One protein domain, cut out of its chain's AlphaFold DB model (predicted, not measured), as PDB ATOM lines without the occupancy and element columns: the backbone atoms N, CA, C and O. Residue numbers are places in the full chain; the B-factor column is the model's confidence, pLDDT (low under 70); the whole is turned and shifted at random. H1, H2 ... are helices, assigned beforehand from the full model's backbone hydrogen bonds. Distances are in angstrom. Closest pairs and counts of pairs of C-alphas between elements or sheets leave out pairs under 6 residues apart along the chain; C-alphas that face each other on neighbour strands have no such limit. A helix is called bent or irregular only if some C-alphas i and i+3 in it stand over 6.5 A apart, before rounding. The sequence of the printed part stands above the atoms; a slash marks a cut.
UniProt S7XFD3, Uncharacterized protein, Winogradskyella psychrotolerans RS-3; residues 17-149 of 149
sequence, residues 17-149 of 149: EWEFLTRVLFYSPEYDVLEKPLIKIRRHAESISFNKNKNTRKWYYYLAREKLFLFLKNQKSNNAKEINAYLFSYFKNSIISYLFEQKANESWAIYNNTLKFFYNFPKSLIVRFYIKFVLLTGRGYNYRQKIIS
ATOM      1  N   GLU A  17     213.528 177.599 202.600       92.75
ATOM      2  CA  GLU A  17     213.575 176.127 202.606       92.75
ATOM      3  C   GLU A  17     214.026 175.566 201.256       92.75
ATOM      4  O   GLU A  17     214.864 174.673 201.200       92.75
ATOM      5  N   TRP A  18     213.507 176.122 200.158       94.81
ATOM      6  CA  TRP A  18     213.868 175.693 198.808       94.81
ATOM      7  C   TRP A  18     215.346 175.961 198.494       94.81
ATOM      8  O   TRP A  18     216.027 175.091 197.954       94.81
ATOM      9  N   GLU A  19     215.852 177.146 198.849       95.44
ATOM     10  CA  GLU A  19     217.265 177.510 198.684       95.44
ATOM     11  C   GLU A  19     218.172 176.582 199.496       95.44
ATOM     12  O   GLU A  19     219.127 176.018 198.957       95.44
ATOM     13  N   PHE A  20     217.820 176.367 200.765       94.81
ATOM     14  CA  PHE A  20     218.571 175.518 201.677       94.81
ATOM     15  C   PHE A  20     218.608 174.063 201.201       94.81
ATOM     16  O   PHE A  20     219.689 173.497 201.046       94.81
ATOM     17  N   LEU A  21     217.447 173.471 200.903       94.19
ATOM     18  CA  LEU A  21     217.355 172.083 200.445       94.19
ATOM     19  C   LEU A  21     218.095 171.872 199.125       94.19
ATOM     20  O   LEU A  21     218.730 170.840 198.946       94.19
ATOM     21  N   THR A  22     218.086 172.858 198.225       92.56
ATOM     22  CA  THR A  22     218.839 172.756 196.968       92.56
ATOM     23  C   THR A  22     220.350 172.721 197.219       92.56
ATOM     24  O   THR A  22     221.056 171.951 196.570       92.56
ATOM     25  N   ARG A  23     220.865 173.501 198.183       91.81
ATOM     26  CA  ARG A  23     222.276 173.406 198.596       91.81
ATOM     27  C   ARG A  23     222.595 172.081 199.282       91.81
ATOM     28  O   ARG A  23     223.649 171.517 199.018       91.81
ATOM     29  N   VAL A  24     221.700 171.564 200.122       92.38
ATOM     30  CA  VAL A  24     221.877 170.241 200.749       92.38
ATOM     31  C   VAL A  24     221.962 169.150 199.680       92.38
ATOM     32  O   VAL A  24     222.924 168.387 199.671       92.38
ATOM     33  N   LEU A  25     221.019 169.131 198.734       91.12
ATOM     34  CA  LEU A  25     220.974 168.154 197.643       91.12
ATOM     35  C   LEU A  25     222.144 168.289 196.663       91.12
ATOM     36  O   LEU A  25     222.511 167.320 196.008       91.12
ATOM     37  N   PHE A  26     222.765 169.468 196.570       89.69
ATOM     38  CA  PHE A  26     223.999 169.630 195.807       89.69
ATOM     39  C   PHE A  26     225.156 168.804 196.398       89.69
ATOM     40  O   PHE A  26     225.920 168.209 195.645       89.69
ATOM     41  N   TYR A  27     225.278 168.748 197.729       88.50
ATOM     42  CA  TYR A  27     226.318 167.965 198.408       88.50
ATOM     43  C   TYR A  27     225.920 166.507 198.658       88.50
ATOM     44  O   TYR A  27     226.789 165.641 198.710       88.50
ATOM     45  N   SER A  28     224.626 166.241 198.830       90.75
ATOM     46  CA  SER A  28     224.064 164.917 199.095       90.75
ATOM     47  C   SER A  28     222.891 164.662 198.144       90.75
ATOM     48  O   SER A  28     221.740 164.857 198.536       90.75
ATOM     49  N   PRO A  29     223.164 164.278 196.885       89.50
ATOM     50  CA  PRO A  29     222.131 164.125 195.860       89.50
ATOM     51  C   PRO A  29     221.274 162.869 196.040       89.50
ATOM     52  O   PRO A  29     220.215 162.773 195.426       89.50
ATOM     53  N   GLU A  30     221.726 161.910 196.848       92.69
ATOM     54  CA  GLU A  30     220.975 160.700 197.174       92.69
ATOM     55  C   GLU A  30     219.882 161.023 198.198       92.69
ATOM     56  O   GLU A  30     220.148 161.605 199.254       92.69
ATOM     57  N   TYR A  31     218.643 160.665 197.869       91.44
ATOM     58  CA  TYR A  31     217.488 160.796 198.749       91.44
ATOM     59  C   TYR A  31     216.469 159.697 198.447       91.44
ATOM     60  O   TYR A  31     216.316 159.276 197.301       91.44
ATOM     61  N   ASP A  32     215.731 159.298 199.477       92.56
ATOM     62  CA  ASP A  32     214.620 158.362 199.356       92.56
ATOM     63  C   ASP A  32     213.286 159.107 199.361       92.56
ATOM     64  O   ASP A  32     213.096 160.105 200.065       92.56
ATOM     65  N   VAL A  33     212.327 158.595 198.590       92.12
ATOM     66  CA  VAL A  33     210.957 159.108 198.562       92.12
ATOM     67  C   VAL A  33     210.049 158.132 199.292       92.12
ATOM     68  O   VAL A  33     209.987 156.949 198.971       92.12
ATOM     69  N   LEU A  34     209.310 158.642 200.276       94.06
ATOM     70  CA  LEU A  34     208.271 157.891 200.974       94.06
ATOM     71  C   LEU A  34     206.900 158.378 200.505       94.06
ATOM     72  O   LEU A  34     206.480 159.484 200.842       94.06
ATOM     73  N   GLU A  35     206.172 157.532 199.780       91.06
ATOM     74  CA  GLU A  35     204.829 157.832 199.260       91.06
ATOM     75  C   GLU A  35     203.731 157.672 200.326       91.06
ATOM     76  O   GLU A  35     202.724 156.993 200.140       91.06
ATOM     77  N   LYS A  36     203.923 158.293 201.493       93.88
ATOM     78  CA  LYS A  36     202.913 158.337 202.555       93.88
ATOM     79  C   LYS A  36     202.841 159.722 203.197       93.88
ATOM     80  O   LYS A  36     203.870 160.388 203.318       93.88
ATOM     81  N   PRO A  37     201.662 160.182 203.654       89.69
ATOM     82  CA  PRO A  37     201.548 161.474 204.320       89.69
ATOM     83  C   PRO A  37     202.318 161.477 205.648       89.69
ATOM     84  O   PRO A  37     201.907 160.833 206.610       89.69
ATOM     85  N   LEU A  38     203.431 162.212 205.708       88.56
ATOM     86  CA  LEU A  38     204.237 162.362 206.928       88.56
ATOM     87  C   LEU A  38     203.909 163.640 207.707       88.56
ATOM     88  O   LEU A  38     204.096 163.700 208.918       88.56
ATOM     89  N   ILE A  39     203.428 164.677 207.016       84.88
ATOM     90  CA  ILE A  39     203.255 166.016 207.583       84.88
ATOM     91  C   ILE A  39     201.931 166.601 207.096       84.88
ATOM     92  O   ILE A  39     201.580 166.496 205.920       84.88
ATOM     93  N   LYS A  40     201.196 167.259 207.995       83.75
ATOM     94  CA  LYS A  40     200.032 168.079 207.640       83.75
ATOM     95  C   LYS A  40     200.480 169.527 207.456       83.75
ATOM     96  O   LYS A  40     200.982 170.141 208.396       83.75
ATOM     97  N   ILE A  41     200.270 170.090 206.266       78.88
ATOM     98  CA  ILE A  41     200.589 171.496 205.984       78.88
ATOM     99  C   ILE A  41     199.568 172.388 206.701       78.88
ATOM    100  O   ILE A  41     198.378 172.359 206.389       78.88
ATOM    101  N   ARG A  42     200.028 173.207 207.653       76.69
ATOM    102  CA  ARG A  42     199.165 174.178 208.338       76.69
ATOM    103  C   ARG A  42     198.925 175.393 207.446       76.69
ATOM    104  O   ARG A  42     199.866 176.085 207.062       76.69
ATOM    105  N   ARG A  43     197.659 175.709 207.178       72.31
ATOM    106  CA  ARG A  43     197.251 176.984 206.571       72.31
ATOM    107  C   ARG A  43     196.839 177.958 207.671       72.31
ATOM    108  O   ARG A  43     196.044 177.608 208.531       72.31
ATOM    109  N   HIS A  44     197.386 179.164 207.637       72.06
ATOM    110  CA  HIS A  44     197.041 180.269 208.531       72.06
ATOM    111  C   HIS A  44     196.937 181.542 207.686       72.06
ATOM    112  O   HIS A  44     197.697 181.702 206.730       72.06
ATOM    113  N   ALA A  45     195.971 182.412 207.996       67.25
ATOM    114  CA  ALA A  45     195.665 183.602 207.188       67.25
ATOM    115  C   ALA A  45     196.855 184.577 207.090       67.25
ATOM    116  O   ALA A  45     197.069 185.208 206.059       67.25
ATOM    117  N   GLU A  46     197.665 184.619 208.146       62.94
ATOM    118  CA  GLU A  46     198.888 185.418 208.276       62.94
ATOM    119  C   GLU A  46     200.098 184.814 207.542       62.94
ATOM    120  O   GLU A  46     201.159 185.439 207.500       62.94
ATOM    121  N   SER A  47     200.002 183.597 206.981       65.38
ATOM    122  CA  SER A  47     201.193 182.945 206.427       65.38
ATOM    123  C   SER A  47     201.794 183.786 205.307       65.38
ATOM    124  O   SER A  47     201.088 184.327 204.453       65.38
ATOM    125  N   ILE A  48     203.125 183.845 205.253       62.12
ATOM    126  CA  ILE A  48     203.831 184.573 204.195       62.12
ATOM    127  C   ILE A  48     203.440 184.037 202.817       62.12
ATOM    128  O   ILE A  48     203.432 184.816 201.869       62.12
ATOM    129  N   SER A  49     203.047 182.762 202.711       63.16
ATOM    130  CA  SER A  49     202.548 182.109 201.492       63.16
ATOM    131  C   SER A  49     201.114 182.507 201.105       63.16
ATOM    132  O   SER A  49     200.769 182.412 199.927       63.16
ATOM    133  N   PHE A  50     200.295 183.002 202.039       57.91
ATOM    134  CA  PHE A  50     198.889 183.386 201.812       57.91
ATOM    135  C   PHE A  50     198.594 184.885 202.033       57.91
ATOM    136  O   PHE A  50     197.526 185.353 201.650       57.91
ATOM    137  N   ASN A  51     199.551 185.663 202.545       67.12
ATOM    138  CA  ASN A  51     199.454 187.117 202.722       67.12
ATOM    139  C   ASN A  51     199.300 187.860 201.366       67.12
ATOM    140  O   ASN A  51     199.785 187.406 200.324       67.12
ATOM    141  N   LYS A  52     198.649 189.032 201.380       65.69
ATOM    142  CA  LYS A  52     198.426 189.946 200.243       65.69
ATOM    143  C   LYS A  52     199.707 190.483 199.582       65.69
ATOM    144  O   LYS A  52     199.637 190.958 198.449       65.69
ATOM    145  N   ASN A  53     200.880 190.406 200.220       81.12
ATOM    146  CA  ASN A  53     202.108 191.006 199.681       81.12
ATOM    147  C   ASN A  53     202.826 190.145 198.610       81.12
ATOM    148  O   ASN A  53     203.964 189.691 198.768       81.12
ATOM    149  N   LYS A  54     202.137 189.928 197.483       84.31
ATOM    150  CA  LYS A  54     202.604 189.137 196.331       84.31
ATOM    151  C   LYS A  54     203.919 189.658 195.740       84.31
ATOM    152  O   LYS A  54     204.770 188.853 195.367       84.31
ATOM    153  N   ASN A  55     204.098 190.978 195.673       86.75
ATOM    154  CA  ASN A  55     205.277 191.595 195.057       86.75
ATOM    155  C   ASN A  55     206.538 191.357 195.888       86.75
ATOM    156  O   ASN A  55     207.546 190.905 195.351       86.75
ATOM    157  N   THR A  56     206.468 191.557 197.207       88.44
ATOM    158  CA  THR A  56     207.591 191.239 198.097       88.44
ATOM    159  C   THR A  56     207.948 189.755 198.026       88.44
ATOM    160  O   THR A  56     209.122 189.412 197.914       88.44
ATOM    161  N   ARG A  57     206.954 188.860 197.995       89.00
ATOM    162  CA  ARG A  57     207.202 187.417 197.854       89.00
ATOM    163  C   ARG A  57     207.897 187.070 196.536       89.00
ATOM    164  O   ARG A  57     208.881 186.335 196.534       89.00
ATOM    165  N   LYS A  58     207.413 187.629 195.423       92.44
ATOM    166  CA  LYS A  58     208.014 187.473 194.091       92.44
ATOM    167  C   LYS A  58     209.475 187.929 194.081       92.44
ATOM    168  O   LYS A  58     210.304 187.278 193.449       92.44
ATOM    169  N   TRP A  59     209.804 189.010 194.787       95.38
ATOM    170  CA  TRP A  59     211.182 189.484 194.916       95.38
ATOM    171  C   TRP A  59     212.059 188.492 195.682       95.38
ATOM    172  O   TRP A  59     213.096 188.076 195.173       95.38
ATOM    173  N   TYR A  60     211.604 188.004 196.837       94.94
ATOM    174  CA  TYR A  60     212.345 186.992 197.595       94.94
ATOM    175  C   TYR A  60     212.527 185.671 196.832       94.94
ATOM    176  O   TYR A  60     213.579 185.047 196.930       94.94
ATOM    177  N   TYR A  61     211.562 185.274 195.996       95.38
ATOM    178  CA  TYR A  61     211.722 184.116 195.109       95.38
ATOM    179  C   TYR A  61     212.816 184.302 194.056       95.38
ATOM    180  O   TYR A  61     213.457 183.323 193.660       95.38
ATOM    181  N   TYR A  62     213.012 185.532 193.578       97.25
ATOM    182  CA  TYR A  62     214.156 185.868 192.738       97.25
ATOM    183  C   TYR A  62     215.463 185.810 193.541       97.25
ATOM    184  O   TYR A  62     216.372 185.099 193.116       97.25
ATOM    185  N   LEU A  63     215.525 186.450 194.715       97.12
ATOM    186  CA  LEU A  63     216.725 186.470 195.567       97.12
ATOM    187  C   LEU A  63     217.203 185.061 195.948       97.12
ATOM    188  O   LEU A  63     218.397 184.779 195.917       97.12
ATOM    189  N   ALA A  64     216.282 184.144 196.253       97.06
ATOM    190  CA  ALA A  64     216.623 182.751 196.548       97.06
ATOM    191  C   ALA A  64     217.362 182.073 195.376       97.06
ATOM    192  O   ALA A  64     218.345 181.361 195.569       97.06
ATOM    193  N   ARG A  65     216.925 182.331 194.138       97.06
ATOM    194  CA  ARG A  65     217.551 181.776 192.926       97.06
ATOM    195  C   ARG A  65     218.825 182.500 192.531       97.06
ATOM    196  O   ARG A  65     219.723 181.863 191.998       97.06
ATOM    197  N   GLU A  66     218.918 183.799 192.786       96.94
ATOM    198  CA  GLU A  66     220.165 184.552 192.654       96.94
ATOM    199  C   GLU A  66     221.241 183.976 193.583       96.94
ATOM    200  O   GLU A  66     222.334 183.665 193.116       96.94
ATOM    201  N   LYS A  67     220.921 183.754 194.866       94.81
ATOM    202  CA  LYS A  67     221.845 183.134 195.828       94.81
ATOM    203  C   LYS A  67     222.285 181.745 195.364       94.81
ATOM    204  O   LYS A  67     223.485 181.479 195.328       94.81
ATOM    205  N   LEU A  68     221.349 180.906 194.909       94.00
ATOM    206  CA  LEU A  68     221.681 179.601 194.331       94.00
ATOM    207  C   LEU A  68     222.582 179.723 193.092       94.00
ATOM    208  O   LEU A  68     223.556 178.988 192.963       94.00
ATOM    209  N   PHE A  69     222.277 180.645 192.179       95.75
ATOM    210  CA  PHE A  69     223.081 180.878 190.982       95.75
ATOM    211  C   PHE A  69     224.518 181.270 191.339       95.75
ATOM    212  O   PHE A  69     225.460 180.701 190.793       95.75
ATOM    213  N   LEU A  70     224.693 182.205 192.273       93.06
ATOM    214  CA  LEU A  70     226.011 182.640 192.734       93.06
ATOM    215  C   LEU A  70     226.768 181.514 193.446       93.06
ATOM    216  O   LEU A  70     227.969 181.367 193.227       93.06
ATOM    217  N   PHE A  71     226.068 180.699 194.240       91.44
ATOM    218  CA  PHE A  71     226.624 179.498 194.857       91.44
ATOM    219  C   PHE A  71     227.143 178.515 193.798       91.44
ATOM    220  O   PHE A  71     228.307 178.128 193.840       91.44
ATOM    221  N   LEU A  72     226.318 178.167 192.805       91.56
ATOM    222  CA  LEU A  72     226.666 177.188 191.773       91.56
ATOM    223  C   LEU A  72     227.710 177.690 190.777       91.56
ATOM    224  O   LEU A  72     228.465 176.888 190.235       91.56
ATOM    225  N   LYS A  73     227.786 179.001 190.534       87.62
ATOM    226  CA  LYS A  73     228.725 179.595 189.572       87.62
ATOM    227  C   LYS A  73     230.189 179.246 189.872       87.62
ATOM    228  O   LYS A  73     230.986 179.142 188.946       87.62
ATOM    229  N   ASN A  74     230.526 179.068 191.147       83.50
ATOM    230  CA  ASN A  74     231.880 178.737 191.593       83.50
ATOM    231  C   ASN A  74     232.102 177.227 191.776       83.50
ATOM    232  O   ASN A  74     233.182 176.815 192.190       83.50
ATOM    233  N   GLN A  75     231.091 176.405 191.494       85.81
ATOM    234  CA  GLN A  75     231.105 174.969 191.740       85.81
ATOM    235  C   GLN A  75     231.121 174.194 190.419       85.81
ATOM    236  O   GLN A  75     230.530 174.607 189.422       85.81
ATOM    237  N   LYS A  76     231.772 173.026 190.407       81.31
ATOM    238  CA  LYS A  76     231.662 172.080 189.289       81.31
ATOM    239  C   LYS A  76     230.446 171.186 189.523       81.31
ATOM    240  O   LYS A  76     230.341 170.554 190.566       81.31
ATOM    241  N   SER A  77     229.533 171.139 188.557       81.56
ATOM    242  CA  SER A  77     228.341 170.284 188.594       81.56
ATOM    243  C   SER A  77     228.188 169.544 187.273       81.56
ATOM    244  O   SER A  77     228.286 170.161 186.210       81.56
ATOM    245  N   ASN A  78     227.885 168.248 187.335       82.38
ATOM    246  CA  ASN A  78     227.616 167.435 186.144       82.38
ATOM    247  C   ASN A  78     226.348 167.903 185.405       82.38
ATOM    248  O   ASN A  78     226.282 167.818 184.183       82.38
ATOM    249  N   ASN A  79     225.397 168.512 186.125       86.69
ATOM    250  CA  ASN A  79     224.124 168.990 185.574       86.69
ATOM    251  C   ASN A  79     224.129 170.508 185.321       86.69
ATOM    252  O   ASN A  79     223.077 171.136 185.186       86.69
ATOM    253  N   ALA A  80     225.313 171.132 185.254       87.62
ATOM    254  CA  ALA A  80     225.448 172.585 185.135       87.62
ATOM    255  C   ALA A  80     224.670 173.164 183.942       87.62
ATOM    256  O   ALA A  80     224.078 174.234 184.060       87.62
ATOM    257  N   LYS A  81     224.627 172.459 182.804       90.38
ATOM    258  CA  LYS A  81     223.899 172.906 181.605       90.38
ATOM    259  C   LYS A  81     222.392 173.018 181.850       90.38
ATOM    260  O   LYS A  81     221.793 174.034 181.505       90.38
ATOM    261  N   GLU A  82     221.791 171.996 182.449       93.38
ATOM    262  CA  GLU A  82     220.350 171.927 182.725       93.38
ATOM    263  C   GLU A  82     219.947 172.944 183.790       93.38
ATOM    264  O   GLU A  82     218.989 173.698 183.609       93.38
ATOM    265  N   ILE A  83     220.742 173.035 184.859       92.31
ATOM    266  CA  ILE A  83     220.521 174.009 185.926       92.31
ATOM    267  C   ILE A  83     220.638 175.438 185.379       92.31
ATOM    268  O   ILE A  83     219.782 176.280 185.659       92.31
ATOM    269  N   ASN A  84     221.642 175.716 184.543       93.44
ATOM    270  CA  ASN A  84     221.799 177.021 183.906       93.44
ATOM    271  C   ASN A  84     220.640 177.348 182.962       93.44
ATOM    272  O   ASN A  84     220.180 178.487 182.961       93.44
ATOM    273  N   ALA A  85     220.125 176.377 182.203       94.56
ATOM    274  CA  ALA A  85     218.951 176.581 181.356       94.56
ATOM    275  C   ALA A  85     217.697 176.914 182.186       94.56
ATOM    276  O   ALA A  85     216.972 177.861 181.863       94.56
ATOM    277  N   TYR A  86     217.477 176.192 183.292       95.75
ATOM    278  CA  TYR A  86     216.402 176.472 184.246       95.75
ATOM    279  C   TYR A  86     216.516 177.887 184.833       95.75
ATOM    280  O   TYR A  86     215.566 178.674 184.765       95.75
ATOM    281  N   LEU A  87     217.689 178.237 185.372       96.25
ATOM    282  CA  LEU A  87     217.939 179.535 186.000       96.25
ATOM    283  C   LEU A  87     217.830 180.680 184.992       96.25
ATOM    284  O   LEU A  87     217.178 181.684 185.277       96.25
ATOM    285  N   PHE A  88     218.391 180.518 183.792       95.94
ATOM    286  CA  PHE A  88     218.285 181.502 182.719       95.94
ATOM    287  C   PHE A  88     216.827 181.774 182.342       95.94
ATOM    288  O   PHE A  88     216.407 182.932 182.306       95.94
ATOM    289  N   SER A  89     216.030 180.718 182.136       95.69
ATOM    290  CA  SER A  89     214.595 180.837 181.852       95.69
ATOM    291  C   SER A  89     213.860 181.586 182.968       95.69
ATOM    292  O   SER A  89     213.095 182.522 182.709       95.69
ATOM    293  N   TYR A  90     214.151 181.251 184.228       96.69
ATOM    294  CA  TYR A  90     213.559 181.931 185.375       96.69
ATOM    295  C   TYR A  90     213.935 183.420 185.436       96.69
ATOM    296  O   TYR A  90     213.058 184.275 185.600       96.69
ATOM    297  N   PHE A  91     215.220 183.762 185.295       97.00
ATOM    298  CA  PHE A  91     215.687 185.149 185.363       97.00
ATOM    299  C   PHE A  91     215.171 185.985 184.196       97.00
ATOM    300  O   PHE A  91     214.763 187.128 184.403       97.00
ATOM    301  N   LYS A  92     215.098 185.403 182.997       94.94
ATOM    302  CA  LYS A  92     214.475 186.016 181.820       94.94
ATOM    303  C   LYS A  92     213.013 186.375 182.081       94.94
ATOM    304  O   LYS A  92     212.597 187.504 181.830       94.94
ATOM    305  N   ASN A  93     212.230 185.440 182.612       93.88
ATOM    306  CA  ASN A  93     210.825 185.702 182.923       93.88
ATOM    307  C   ASN A  93     210.681 186.736 184.047       93.88
ATOM    308  O   ASN A  93     209.821 187.616 183.977       93.88
ATOM    309  N   SER A  94     211.567 186.677 185.043       94.75
ATOM    310  CA  SER A  94     211.597 187.633 186.149       94.75
ATOM    311  C   SER A  94     211.868 189.051 185.649       94.75
ATOM    312  O   SER A  94     211.066 189.942 185.926       94.75
ATOM    313  N   ILE A  95     212.934 189.267 184.864       94.81
ATOM    314  CA  ILE A  95     213.262 190.608 184.367       94.81
ATOM    315  C   ILE A  95     212.147 191.161 183.488       94.81
ATOM    316  O   ILE A  95     211.788 192.317 183.658       94.81
ATOM    317  N   ILE A  96     211.559 190.342 182.606       92.50
ATOM    318  CA  ILE A  96     210.445 190.754 181.745       92.50
ATOM    319  C   ILE A  96     209.285 191.244 182.612       92.50
ATOM    320  O   ILE A  96     208.783 192.342 182.396       92.50
ATOM    321  N   SER A  97     208.897 190.465 183.622       92.44
ATOM    322  CA  SER A  97     207.797 190.830 184.512       92.44
ATOM    323  C   SER A  97     208.058 192.155 185.236       92.44
ATOM    324  O   SER A  97     207.194 193.022 185.216       92.44
ATOM    325  N   TYR A  98     209.241 192.349 185.829       94.19
ATOM    326  CA  TYR A  98     209.570 193.601 186.527       94.19
ATOM    327  C   TYR A  98     209.711 194.798 185.579       94.19
ATOM    328  O   TYR A  98     209.302 195.906 185.919       94.19
ATOM    329  N   LEU A  99     210.228 194.574 184.369       93.19
ATOM    330  CA  LEU A  99     210.417 195.620 183.369       93.19
ATOM    331  C   LEU A  99     209.074 196.218 182.927       93.19
ATOM    332  O   LEU A  99     208.937 197.435 182.860       93.19
ATOM    333  N   PHE A 100     208.067 195.372 182.689       90.75
ATOM    334  CA  PHE A 100     206.719 195.820 182.311       90.75
ATOM    335  C   PHE A 100     205.874 196.300 183.497       90.75
ATOM    336  O   PHE A 100     204.944 197.076 183.302       90.75
ATOM    337  N   GLU A 101     206.228 195.919 184.725       92.12
ATOM    338  CA  GLU A 101     205.710 196.530 185.959       92.12
ATOM    339  C   GLU A 101     206.393 197.879 186.286       92.12
ATOM    340  O   GLU A 101     206.103 198.472 187.324       92.12
ATOM    341  N   GLN A 102     207.300 198.361 185.422       91.31
ATOM    342  CA  GLN A 102     208.087 199.594 185.585       91.31
ATOM    343  C   GLN A 102     208.914 199.638 186.884       91.31
ATOM    344  O   GLN A 102     209.146 200.686 187.485       91.31
ATOM    345  N   LYS A 103     209.398 198.475 187.323       94.31
ATOM    346  CA  LYS A 103     210.218 198.307 188.528       94.31
ATOM    347  C   LYS A 103     211.703 198.402 188.192       94.31
ATOM    348  O   LYS A 103     212.403 197.397 188.096       94.31
ATOM    349  N   ALA A 104     212.174 199.629 187.971       94.56
ATOM    350  CA  ALA A 104     213.521 199.898 187.466       94.56
ATOM    351  C   ALA A 104     214.638 199.274 188.324       94.56
ATOM    352  O   ALA A 104     215.539 198.639 187.774       94.56
ATOM    353  N   ASN A 105     214.571 199.421 189.651       96.31
ATOM    354  CA  ASN A 105     215.606 198.924 190.563       96.31
ATOM    355  C   ASN A 105     215.724 197.399 190.488       96.31
ATOM    356  O   ASN A 105     216.814 196.862 190.301       96.31
ATOM    357  N   GLU A 106     214.593 196.703 190.558       96.81
ATOM    358  CA  GLU A 106     214.504 195.250 190.479       96.81
ATOM    359  C   GLU A 106     214.928 194.740 189.097       96.81
ATOM    360  O   GLU A 106     215.703 193.790 189.002       96.81
ATOM    361  N   SER A 107     214.497 195.394 188.012       96.50
ATOM    362  CA  SER A 107     214.929 195.053 186.651       96.50
ATOM    363  C   SER A 107     216.446 195.146 186.486       96.50
ATOM    364  O   SER A 107     217.060 194.236 185.919       96.50
ATOM    365  N   TRP A 108     217.064 196.217 186.991       97.56
ATOM    366  CA  TRP A 108     218.514 196.390 186.930       97.56
ATOM    367  C   TRP A 108     219.259 195.405 187.821       97.56
ATOM    368  O   TRP A 108     220.277 194.871 187.386       97.56
ATOM    369  N   ALA A 109     218.755 195.126 189.024       97.56
ATOM    370  CA  ALA A 109     219.328 194.122 189.912       97.56
ATOM    371  C   ALA A 109     219.323 192.731 189.255       97.56
ATOM    372  O   ALA A 109     220.375 192.101 189.163       97.56
ATOM    373  N   ILE A 110     218.193 192.310 188.670       97.38
ATOM    374  CA  ILE A 110     218.093 191.032 187.942       97.38
ATOM    375  C   ILE A 110     219.110 190.969 186.806       97.38
ATOM    376  O   ILE A 110     219.856 189.997 186.676       97.38
ATOM    377  N   TYR A 111     219.181 192.014 185.984       97.50
ATOM    378  CA  TYR A 111     220.132 192.033 184.883       97.50
ATOM    379  C   TYR A 111     221.589 191.973 185.365       97.50
ATOM    380  O   TYR A 111     222.375 191.153 184.882       97.50
ATOM    381  N   ASN A 112     221.953 192.830 186.319       96.81
ATOM    382  CA  ASN A 112     223.331 192.996 186.759       96.81
ATOM    383  C   ASN A 112     223.837 191.823 187.593       96.81
ATOM    384  O   ASN A 112     225.027 191.521 187.522       96.81
ATOM    385  N   ASN A 113     222.983 191.166 188.367       97.06
ATOM    386  CA  ASN A 113     223.434 190.120 189.274       97.06
ATOM    387  C   ASN A 113     223.296 188.719 188.677       97.06
ATOM    388  O   ASN A 113     224.004 187.811 189.107       97.06
ATOM    389  N   THR A 114     222.446 188.532 187.660       96.62
ATOM    390  CA  THR A 114     222.245 187.210 187.052       96.62
ATOM    391  C   THR A 114     222.371 187.220 185.528       96.62
ATOM    392  O   THR A 114     223.327 186.653 185.000       96.62
ATOM    393  N   LEU A 115     221.475 187.884 184.790       95.50
ATOM    394  CA  LEU A 115     221.393 187.714 183.327       95.50
ATOM    395  C   LEU A 115     222.646 188.147 182.560       95.50
ATOM    396  O   LEU A 115     222.974 187.519 181.555       95.50
ATOM    397  N   LYS A 116     223.380 189.169 183.023       95.25
ATOM    398  CA  LYS A 116     224.601 189.628 182.339       95.25
ATOM    399  C   LYS A 116     225.633 188.515 182.143       95.25
ATOM    400  O   LYS A 116     226.414 188.586 181.205       95.25
ATOM    401  N   PHE A 117     225.641 187.507 183.020       94.06
ATOM    402  CA  PHE A 117     226.597 186.401 182.980       94.06
ATOM    403  C   PHE A 117     226.261 185.347 181.917       94.06
ATOM    404  O   PHE A 117     227.122 184.544 181.581       94.06
ATOM    405  N   PHE A 118     225.041 185.363 181.372       93.75
ATOM    406  CA  PHE A 118     224.613 184.476 180.285       93.75
ATOM    407  C   PHE A 118     224.828 185.092 178.898       93.75
ATOM    408  O   PHE A 118     224.667 184.413 177.887       93.75
ATOM    409  N   TYR A 119     225.177 186.379 178.831       94.00
ATOM    410  CA  TYR A 119     225.329 187.105 177.577       94.00
ATOM    411  C   TYR A 119     226.788 187.452 177.304       94.00
ATOM    412  O   TYR A 119     227.519 187.905 178.183       94.00
ATOM    413  N   ASN A 120     227.190 187.316 176.042       93.62
ATOM    414  CA  ASN A 120     228.440 187.895 175.565       93.62
ATOM    415  C   ASN A 120     228.349 189.433 175.530       93.62
ATOM    416  O   ASN A 120     227.266 190.018 175.624       93.62
ATOM    417  N   PHE A 121     229.493 190.102 175.383       93.19
ATOM    418  CA  PHE A 121     229.565 191.565 175.439       93.19
ATOM    419  C   PHE A 121     228.587 192.283 174.475       93.19
ATOM    420  O   PHE A 121     227.842 193.148 174.948       93.19
ATOM    421  N   PRO A 122     228.475 191.907 173.183       93.81
ATOM    422  CA  PRO A 122     227.526 192.551 172.269       93.81
ATOM    423  C   PRO A 122     226.068 192.396 172.711       93.81
ATOM    424  O   PRO A 122     225.328 193.377 172.800       93.81
ATOM    425  N   LYS A 123     225.647 191.172 173.051       93.31
ATOM    426  CA  LYS A 123     224.273 190.901 173.493       93.31
ATOM    427  C   LYS A 123     223.962 191.615 174.808       93.31
ATOM    428  O   LYS A 123     222.870 192.151 174.978       93.31
ATOM    429  N   SER A 124     224.943 191.685 175.702       94.31
ATOM    430  CA  SER A 124     224.865 192.400 176.972       94.31
ATOM    431  C   SER A 124     224.533 193.885 176.768       94.31
ATOM    432  O   SER A 124     223.631 194.400 177.430       94.31
ATOM    433  N   LEU A 125     225.161 194.558 175.794       94.75
ATOM    434  CA  LEU A 125     224.829 195.942 175.434       94.75
ATOM    435  C   LEU A 125     223.406 196.080 174.880       94.75
ATOM    436  O   LEU A 125     222.661 196.947 175.338       94.75
ATOM    437  N   ILE A 126     223.004 195.210 173.949       94.12
ATOM    438  CA  ILE A 126     221.656 195.234 173.352       94.12
ATOM    439  C   ILE A 126     220.581 195.122 174.441       94.12
ATOM    440  O   ILE A 126     219.621 195.894 174.457       94.12
ATOM    441  N   VAL A 127     220.761 194.201 175.390       94.25
ATOM    442  CA  VAL A 127     219.822 194.012 176.502       94.25
ATOM    443  C   VAL A 127     219.775 195.247 177.408       94.25
ATOM    444  O   VAL A 127     218.684 195.659 177.796       94.25
ATOM    445  N   ARG A 128     220.910 195.904 177.696       94.94
ATOM    446  CA  ARG A 128     220.931 197.167 178.470       94.94
ATOM    447  C   ARG A 128     220.144 198.276 177.788       94.94
ATOM    448  O   ARG A 128     219.371 198.966 178.451       94.94
ATOM    449  N   PHE A 129     220.344 198.459 176.484       94.44
ATOM    450  CA  PHE A 129     219.603 199.460 175.718       94.44
ATOM    451  C   PHE A 129     218.112 199.154 175.709       94.44
ATOM    452  O   PHE A 129     217.310 200.060 175.917       94.44
ATOM    453  N   TYR A 130     217.740 197.884 175.561       93.69
ATOM    454  CA  TYR A 130     216.347 197.472 175.640       93.69
ATOM    455  C   TYR A 130     215.730 197.750 177.011       93.69
ATOM    456  O   TYR A 130     214.659 198.341 177.066       93.69
ATOM    457  N   ILE A 131     216.410 197.413 178.112       94.38
ATOM    458  CA  ILE A 131     215.929 197.725 179.468       94.38
ATOM    459  C   ILE A 131     215.673 199.229 179.611       94.38
ATOM    460  O   ILE A 131     214.585 199.624 180.020       94.38
ATOM    461  N   LYS A 132     216.634 200.076 179.212       94.50
ATOM    462  CA  LYS A 132     216.460 201.539 179.231       94.50
ATOM    463  C   LYS A 132     215.270 201.980 178.382       94.50
ATOM    464  O   LYS A 132     214.450 202.761 178.849       94.50
ATOM    465  N   PHE A 133     215.161 201.469 177.158       93.50
ATOM    466  CA  PHE A 133     214.078 201.806 176.242       93.50
ATOM    467  C   PHE A 133     212.703 201.456 176.822       93.50
ATOM    468  O   PHE A 133     211.812 202.305 176.813       93.50
ATOM    469  N   VAL A 134     212.526 200.242 177.358       93.56
ATOM    470  CA  VAL A 134     211.240 199.831 177.942       93.56
ATOM    471  C   VAL A 134     210.916 200.653 179.187       93.56
ATOM    472  O   VAL A 134     209.782 201.096 179.321       93.56
ATOM    473  N   LEU A 135     211.893 200.915 180.065       92.06
ATOM    474  CA  LEU A 135     211.666 201.732 181.264       92.06
ATOM    475  C   LEU A 135     211.305 203.187 180.932       92.06
ATOM    476  O   LEU A 135     210.496 203.776 181.637       92.06
ATOM    477  N   LEU A 136     211.872 203.762 179.865       91.00
ATOM    478  CA  LEU A 136     211.571 205.135 179.441       91.00
ATOM    479  C   LEU A 136     210.232 205.255 178.714       91.00
ATOM    480  O   LEU A 136     209.527 206.245 178.871       91.00
ATOM    481  N   THR A 137     209.900 204.279 177.870       90.62
ATOM    482  CA  THR A 137     208.752 204.393 176.957       90.62
ATOM    483  C   THR A 137     207.522 203.625 177.424       90.62
ATOM    484  O   THR A 137     206.440 203.826 176.875       90.62
ATOM    485  N   GLY A 138     207.675 202.686 178.360       85.38
ATOM    486  CA  GLY A 138     206.651 201.695 178.702       85.38
ATOM    487  C   GLY A 138     206.305 200.739 177.549       85.38
ATOM    488  O   GLY A 138     205.370 199.947 177.657       85.38
ATOM    489  N   ARG A 139     207.028 200.803 176.422       83.25
ATOM    490  CA  ARG A 139     206.773 200.026 175.200       83.25
ATOM    491  C   ARG A 139     207.847 198.966 175.013       83.25
ATOM    492  O   ARG A 139     208.935 199.058 175.558       83.25
ATOM    493  N   GLY A 140     207.556 197.958 174.191       79.06
ATOM    494  CA  GLY A 140     208.544 196.943 173.809       79.06
ATOM    495  C   GLY A 140     208.148 195.499 174.106       79.06
ATOM    496  O   GLY A 140     208.967 194.602 173.909       79.06
ATOM    497  N   TYR A 141     206.901 195.251 174.524       77.50
ATOM    498  CA  TYR A 141     206.369 193.908 174.795       77.50
ATOM    499  C   TYR A 141     206.580 192.940 173.627       77.50
ATOM    500  O   TYR A 141     206.995 191.801 173.838       77.50
ATOM    501  N   ASN A 142     206.397 193.412 172.392       79.62
ATOM    502  CA  ASN A 142     206.533 192.602 171.178       79.62
ATOM    503  C   ASN A 142     207.981 192.176 170.881       79.62
ATOM    504  O   ASN A 142     208.203 191.198 170.173       79.62
ATOM    505  N   TYR A 143     208.977 192.858 171.455       76.12
ATOM    506  CA  TYR A 143     210.396 192.560 171.232       76.12
ATOM    507  C   TYR A 143     211.028 191.728 172.356       76.12
ATOM    508  O   TYR A 143     212.177 191.299 172.231       76.12
ATOM    509  N   ARG A 144     210.280 191.437 173.434       77.44
ATOM    510  CA  ARG A 144     210.809 190.799 174.654       77.44
ATOM    511  C   ARG A 144     211.489 189.457 174.396       77.44
ATOM    512  O   ARG A 144     212.543 189.175 174.959       77.44
ATOM    513  N   GLN A 145     210.902 188.634 173.525       72.31
ATOM    514  CA  GLN A 145     211.432 187.300 173.256       72.31
ATOM    515  C   GLN A 145     212.677 187.340 172.380       72.31
ATOM    516  O   GLN A 145     213.576 186.561 172.648       72.31
ATOM    517  N   LYS A 146     212.764 188.262 171.411       77.19
ATOM    518  CA  LYS A 146     213.913 188.385 170.496       77.19
ATOM    519  C   LYS A 146     215.149 188.969 171.180       77.19
ATOM    520  O   LYS A 146     216.282 188.619 170.861       77.19
ATOM    521  N   ILE A 147     214.940 189.898 172.111       74.88
ATOM    522  CA  ILE A 147     216.048 190.635 172.725       74.88
ATOM    523  C   ILE A 147     216.611 189.893 173.937       74.88
ATOM    524  O   ILE A 147     217.827 189.844 174.093       74.88
ATOM    525  N   ILE A 148     215.750 189.262 174.740       75.56
ATOM    526  CA  ILE A 148     216.138 188.541 175.964       75.56
ATOM    527  C   ILE A 148     216.229 187.014 175.704       75.56
ATOM    528  O   ILE A 148     216.378 186.227 176.633       75.56
ATOM    529  N   SER A 149     216.115 186.534 174.455       70.44
ATOM    530  CA  SER A 149     216.545 185.170 174.064       70.44
ATOM    531  C   SER A 149     218.051 185.055 174.023       70.44
ATOM    532  O   SER A 149     218.666 185.930 173.361       70.44
TER     533      SER A 149
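What this domain is: This is residues 17 to 149 of the 149 residues of an uncharacterized protein of Winogradskyella psychrotolerans RS-3 (UniProt S7XFD3). Helices run nearly side by side in a flat slab, in the order H1, H2, H3, H6, with H4 and H7 over opposite sides of the place where H3 and H6 meet; residues 27 to 47 stick out beyond H1 as a long loop. H2, H3, H4 and H6 form an up-and-down bundle, each running against the one before. The 133 printed residues hold seven named helices, H1 to H7 in chain order, and no named strand: all helix. The whole is loose, radius of gyration of the C-alphas 17.7 A, spanning 52 by 41 by 21 A.

How they stand to each other: H3, residues 80 to 100, is the hub. Its residues 87 to 94 touch residues 62 to 69 of H2, residues 54 to 73, in a hairpin tilted 32 degrees, only just short of steep; C-alphas 69 and 87 are closest, 7.3 A. Residues 64 to 68 of H2 touch H1, residues 17 to 27, the same way at 12 degrees; closest C-alphas 19 and 64, 5.7 A. H3 and H4, residues 104 to 113, touch as a hairpin; closest C-alphas 95 and 107, 5.3 A. H3 touches H5, residues 115 to 118, and H6, residues 121 to 137; closest C-alphas 91 and 115, and 99 and 135, both 6.6 A. H6 only just touches H7, residues 141 to 147, with 3 pairs of C-alphas within 8 A; the closest, 127 and 147, are 6.3 A apart. Every O i to N i+4 pair is within hydrogen-bond range in H1, H3, H4 and H6; H2 has 15 of 16, H7 1 of 3 with 2 of 4 O i to N i+3 pairs, and H5 is too short.

Where its parts are: H3 measures 30.0 A, H2 28.6 A, H6 24.5 A and H1 15.7 A. C-alpha 17 is at (213.575, 176.127, 202.606), C-alpha 147 at (216.048, 190.635, 172.725). H7 is irregular: C-alphas 142 and 145 are 7.5 A apart.

The domain as a whole: The C-alphas of Lys 36 and Thr 137 are farthest apart, 53.0 A. The printed part has no cut. The link from H1 to H2 is long, 26 residues; residues 45 to 52 have pLDDT under 70.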